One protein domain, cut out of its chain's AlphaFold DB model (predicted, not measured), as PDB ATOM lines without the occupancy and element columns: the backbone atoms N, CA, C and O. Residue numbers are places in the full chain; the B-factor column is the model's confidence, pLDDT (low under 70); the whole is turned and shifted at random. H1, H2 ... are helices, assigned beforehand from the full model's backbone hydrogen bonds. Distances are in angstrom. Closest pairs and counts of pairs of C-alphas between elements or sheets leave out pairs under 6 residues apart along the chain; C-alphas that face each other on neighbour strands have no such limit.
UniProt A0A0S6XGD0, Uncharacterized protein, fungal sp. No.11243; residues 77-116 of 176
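Overview. This is residues 77 to 116 of the 176 residues of an uncharacterized protein of fungal sp. No.11243 (UniProt A0A0S6XGD0). With little regular structure, the printed part is a long, narrow loop: it sets out from short helix H1 near the middle, turns at one end in residues 88 to 93, which stick out, and runs back along the length to short helix H2 near the other end. Residues 108 to 116 fold back from there toward the middle. The 40 printed residues hold two named helices, H1 then H2, and no named strand; the class is all helix, with 9 residues in named elements. The whole is loose, with a radius of gyration of the C-alphas of 12.5 A, and spans 38 by 13 by 11 A, a rod.

Along the chain. H1, residues 77 to 81, begins with C-alpha 77 at (-9.680, 88.633, -36.011) and is 6.3 A long from first to last C-alpha. H2, residues 104 to 107, measures 5.2 A and ends with C-alpha 107 at (-6.023, 79.127, -21.154).

Arrangement. H1 and H2 are apart. In H1 every O i to N i+4 pair is within hydrogen-bond range; H2 is too short for such a pair.

Size, cuts and confidence. The C-alphas farthest apart, those of Val 91 and Gly 108, are 38.0 A apart. The printed part has no cut. The link from H1 to H2 is long, 22 residues. Residues 88 to 95 have pLDDT under 70.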
ATOM      1  N   ALA A  77     -11.070  88.919 -35.664       88.12
ATOM      2  CA  ALA A  77      -9.680  88.633 -36.011       88.12
ATOM      3  C   ALA A  77      -9.508  87.193 -36.526       88.12
ATOM      4  O   ALA A  77      -8.897  86.990 -37.576       88.12
ATOM      5  N   GLU A  78     -10.119  86.218 -35.846       88.88
ATOM      6  CA  GLU A  78     -10.146  84.813 -36.271       88.88
ATOM      7  C   GLU A  78     -10.847  84.648 -37.620       88.88
ATOM      8  O   GLU A  78     -10.329  83.983 -38.519       88.88
ATOM      9  N   MET A  79     -11.990  85.314 -37.810       87.44
ATOM     10  CA  MET A  79     -12.722  85.285 -39.078       87.44
ATOM     11  C   MET A  79     -11.908  85.830 -40.257       87.44
ATOM     12  O   MET A  79     -12.013  85.296 -41.359       87.44
ATOM     13  N   LYS A  80     -11.085  86.861 -40.032       87.00
ATOM     14  CA  LYS A  80     -10.210  87.454 -41.056       87.00
ATOM     15  C   LYS A  80      -9.012  86.587 -41.404       87.00
ATOM     16  O   LYS A  80      -8.609  86.547 -42.564       87.00
ATOM     17  N   HIS A  81      -8.418  85.937 -40.407       84.69
ATOM     18  CA  HIS A  81      -7.184  85.184 -40.605       84.69
ATOM     19  C   HIS A  81      -7.442  83.753 -41.090       84.69
ATOM     20  O   HIS A  81      -6.807  83.292 -42.038       84.69
ATOM     21  N   GLU A  82      -8.393  83.062 -40.459       83.44
ATOM     22  CA  GLU A  82      -8.651  81.630 -40.666       83.44
ATOM     23  C   GLU A  82     -10.057  81.350 -41.197       83.44
ATOM     24  O   GLU A  82     -10.284  80.299 -41.794       83.44
ATOM     25  N   GLY A  83     -10.991  82.274 -40.967       83.38
ATOM     26  CA  GLY A  83     -12.401  82.085 -41.273       83.38
ATOM     27  C   GLY A  83     -12.844  82.591 -42.648       83.38
ATOM     28  O   GLY A  83     -12.100  82.596 -43.633       83.38
ATOM     29  N   ASP A  84     -14.107  83.020 -42.702       81.25
ATOM     30  CA  ASP A  84     -14.807  83.308 -43.954       81.25
ATOM     31  C   ASP A  84     -14.268  84.538 -44.698       81.25
ATOM     32  O   ASP A  84     -14.313  84.607 -45.926       81.25
ATOM     33  N   GLU A  85     -13.703  85.498 -43.967       78.12
ATOM     34  CA  GLU A  85     -13.158  86.728 -44.545       78.12
ATOM     35  C   GLU A  85     -11.752  86.540 -45.130       78.12
ATOM     36  O   GLU A  85     -11.209  87.465 -45.740       78.12
ATOM     37  N   ARG A  86     -11.159  85.346 -44.994       79.00
ATOM     38  CA  ARG A  86      -9.863  85.049 -45.599       79.00
ATOM     39  C   ARG A  86      -9.954  85.173 -47.120       79.00
ATOM     40  O   ARG A  86     -10.838  84.601 -47.764       79.00
ATOM     41  N   VAL A  87      -8.993  85.885 -47.712       72.94
ATOM     42  CA  VAL A  87      -8.851  85.978 -49.172       72.94
ATOM     43  C   VAL A  87      -8.632  84.570 -49.721       72.94
ATOM     44  O   VAL A  87      -7.589  83.956 -49.501       72.94
ATOM     45  N   SER A  88      -9.637  84.037 -50.414       68.25
ATOM     46  CA  SER A  88      -9.521  82.751 -51.089       68.25
ATOM     47  C   SER A  88      -8.833  82.939 -52.438       68.25
ATOM     48  O   SER A  88      -9.277  83.730 -53.270       68.25
ATOM     49  N   THR A  89      -7.747  82.203 -52.654       65.19
ATOM     50  CA  THR A  89      -7.002  82.192 -53.917       65.19
ATOM     51  C   THR A  89      -7.661  81.334 -54.998       65.19
ATOM     52  O   THR A  89      -7.273  81.440 -56.157       65.19
ATOM     53  N   SER A  90      -8.655  80.493 -54.673       59.03
ATOM     54  CA  SER A  90      -9.345  79.668 -55.674       59.03
ATOM     55  C   SER A  90     -10.819  79.416 -55.344       59.03
ATOM     56  O   SER A  90     -11.215  79.292 -54.190       59.03
ATOM     57  N   VAL A  91     -11.640  79.244 -56.383       60.75
ATOM     58  CA  VAL A  91     -13.085  78.963 -56.263       60.75
ATOM     59  C   VAL A  91     -13.376  77.667 -55.479       60.75
ATOM     60  O   VAL A  91     -14.441  77.531 -54.870       60.75
ATOM     61  N   ASN A  92     -12.414  76.738 -55.459       58.53
ATOM     62  CA  ASN A  92     -12.533  75.437 -54.798       58.53
ATOM     63  C   ASN A  92     -12.074  75.474 -53.333       58.53
ATOM     64  O   ASN A  92     -12.610  74.735 -52.509       58.53
ATOM     65  N   HIS A  93     -11.147  76.366 -52.977       60.50
ATOM     66  CA  HIS A  93     -10.761  76.614 -51.588       60.50
ATOM     67  C   HIS A  93     -11.753  77.594 -50.964       60.50
ATOM     68  O   HIS A  93     -11.457  78.766 -50.727       60.50
ATOM     69  N   ARG A  94     -12.984  77.116 -50.770       58.25
ATOM     70  CA  ARG A  94     -14.054  77.916 -50.181       58.25
ATOM     71  C   ARG A  94     -13.721  78.324 -48.750       58.25
ATOM     72  O   ARG A  94     -12.818  77.811 -48.095       58.25
ATOM     73  N   ARG A  95     -14.485  79.308 -48.316       68.25
ATOM     74  CA  ARG A  95     -14.457  79.910 -47.003       68.25
ATOM     75  C   ARG A  95     -14.975  78.911 -45.965       68.25
ATOM     76  O   ARG A  95     -16.061  78.360 -46.131       68.25
ATOM     77  N   PHE A  96     -14.177  78.648 -44.938       75.38
ATOM     78  CA  PHE A  96     -14.563  77.825 -43.794       75.38
ATOM     79  C   PHE A  96     -14.710  78.728 -42.573       75.38
ATOM     80  O   PHE A  96     -14.167  79.830 -42.550       75.38
ATOM     81  N   LEU A  97     -15.445  78.280 -41.557       83.69
ATOM     82  CA  LEU A  97     -15.389  78.942 -40.257       83.69
ATOM     83  C   LEU A  97     -14.001  78.735 -39.639       83.69
ATOM     84  O   LEU A  97     -13.339  77.732 -39.916       83.69
ATOM     85  N   ALA A  98     -13.579  79.685 -38.804       87.69
ATOM     86  CA  ALA A  98     -12.345  79.544 -38.042       87.69
ATOM     87  C   ALA A  98     -12.413  78.296 -37.145       87.69
ATOM     88  O   ALA A  98     -13.492  77.888 -36.700       87.69
ATOM     89  N   VAL A  99     -11.258  77.676 -36.907       88.50
ATOM     90  CA  VAL A  99     -11.187  76.423 -36.150       88.50
ATOM     91  C   VAL A  99     -11.546  76.694 -34.680       88.50
ATOM     92  O   VAL A  99     -10.994  77.627 -34.100       88.50
ATOM     93  N   PRO A 100     -12.432  75.895 -34.055       90.38
ATOM     94  CA  PRO A 100     -12.784  76.051 -32.643       90.38
ATOM     95  C   PRO A 100     -11.569  75.936 -31.707       90.38
ATOM     96  O   PRO A 100     -10.749  75.024 -31.855       90.38
ATOM     97  N   ARG A 101     -11.477  76.819 -30.707       90.69
ATOM     98  CA  ARG A 101     -10.359  76.911 -29.747       90.69
ATOM     99  C   ARG A 101     -10.855  76.904 -28.308       90.69
ATOM    100  O   ARG A 101     -12.031  77.157 -28.048       90.69
ATOM    101  N   TYR A 102      -9.957  76.594 -27.375       91.62
ATOM    102  CA  TYR A 102     -10.284  76.682 -25.955       91.62
ATOM    103  C   TYR A 102     -10.699  78.113 -25.581       91.62
ATOM    104  O   TYR A 102     -10.122  79.072 -26.101       91.62
ATOM    105  N   PRO A 103     -11.676  78.284 -24.674       87.81
ATOM    106  CA  PRO A 103     -12.020  79.595 -24.148       87.81
ATOM    107  C   PRO A 103     -10.794  80.294 -23.533       87.81
ATOM    108  O   PRO A 103     -10.048  79.662 -22.775       87.81
ATOM    109  N   PRO A 104     -10.609  81.611 -23.756       82.69
ATOM    110  CA  PRO A 104      -9.525  82.369 -23.126       82.69
ATOM    111  C   PRO A 104      -9.530  82.253 -21.595       82.69
ATOM    112  O   PRO A 104      -8.479  82.200 -20.965       82.69
ATOM    113  N   SER A 105     -10.715  82.136 -20.986       81.38
ATOM    114  CA  SER A 105     -10.876  81.955 -19.540       81.38
ATOM    115  C   SER A 105     -10.166  80.717 -18.989       81.38
ATOM    116  O   SER A 105      -9.778  80.717 -17.826       81.38
ATOM    117  N   GLU A 106      -9.998  79.674 -19.801       79.25
ATOM    118  CA  GLU A 106      -9.379  78.410 -19.392       79.25
ATOM    119  C   GLU A 106      -7.880  78.358 -19.703       79.25
ATOM    120  O   GLU A 106      -7.128  77.691 -18.999       79.25
ATOM    121  N   SER A 107      -7.436  79.080 -20.737       73.94
ATOM    122  CA  SER A 107      -6.023  79.127 -21.154       73.94
ATOM    123  C   SER A 107      -5.236  80.259 -20.482       73.94
ATOM    124  O   SER A 107      -4.009  80.265 -20.513       73.94
ATOM    125  N   GLY A 108      -5.939  81.199 -19.847       76.50
ATOM    126  CA  GLY A 108      -5.391  82.383 -19.197       76.50
ATOM    127  C   GLY A 108      -5.932  83.656 -19.862       76.50
ATOM    128  O   GLY A 108      -5.916  83.755 -21.088       76.50
ATOM    129  N   PRO A 109      -6.398  84.653 -19.087       71.88
ATOM    130  CA  PRO A 109      -7.129  85.811 -19.613       71.88
ATOM    131  C   PRO A 109      -6.324  86.702 -20.576       71.88
ATOM    132  O   PRO A 109      -6.914  87.523 -21.270       71.88
ATOM    133  N   GLU A 110      -5.000  86.546 -20.624       81.62
ATOM    134  CA  GLU A 110      -4.096  87.356 -21.449       81.62
ATOM    135  C   GLU A 110      -3.564  86.617 -22.684       81.62
ATOM    136  O   GLU A 110      -2.813  87.202 -23.464       81.62
ATOM    137  N   VAL A 111      -3.942  85.350 -22.891       85.56
ATOM    138  CA  VAL A 111      -3.465  84.586 -24.048       85.56
ATOM    139  C   VAL A 111      -4.167  85.095 -25.311       85.56
ATOM    140  O   VAL A 111      -5.402  85.069 -25.381       85.56
ATOM    141  N   PRO A 112      -3.422  85.572 -26.322       88.38
ATOM    142  CA  PRO A 112      -4.025  86.043 -27.556       88.38
ATOM    143  C   PRO A 112      -4.622  84.862 -28.335       88.38
ATOM    144  O   PRO A 112      -4.145  83.730 -28.254       88.38
ATOM    145  N   TRP A 113      -5.675  85.118 -29.116       86.69
ATOM    146  CA  TRP A 113      -6.472  84.062 -29.762       86.69
ATOM    147  C   TRP A 113      -5.643  83.095 -30.624       86.69
ATOM    148  O   TRP A 113      -5.935  81.903 -30.693       86.69
ATOM    149  N   ASN A 114      -4.583  83.598 -31.261       89.00
ATOM    150  CA  ASN A 114      -3.706  82.837 -32.149       89.00
ATOM    151  C   ASN A 114      -2.821  81.830 -31.398       89.00
ATOM    152  O   ASN A 114      -2.332  80.884 -32.014       89.00
ATOM    153  N   GLU A 115      -2.627  82.022 -30.094       90.81
ATOM    154  CA  GLU A 115      -1.875  81.117 -29.218       90.81
ATOM    155  C   GLU A 115      -2.784  80.129 -28.473       90.81
ATOM    156  O   GLU A 115      -2.295  79.164 -27.886       90.81
ATOM    157  N   LEU A 116      -4.109  80.318 -28.523       90.19
ATOM    158  CA  LEU A 116      -5.055  79.383 -27.916       90.19
ATOM    159  C   LEU A 116      -5.016  78.039 -28.643       90.19
ATOM    160  O   LEU A 116      -5.102  77.971 -29.873       90.19
TER     161      LEU A 116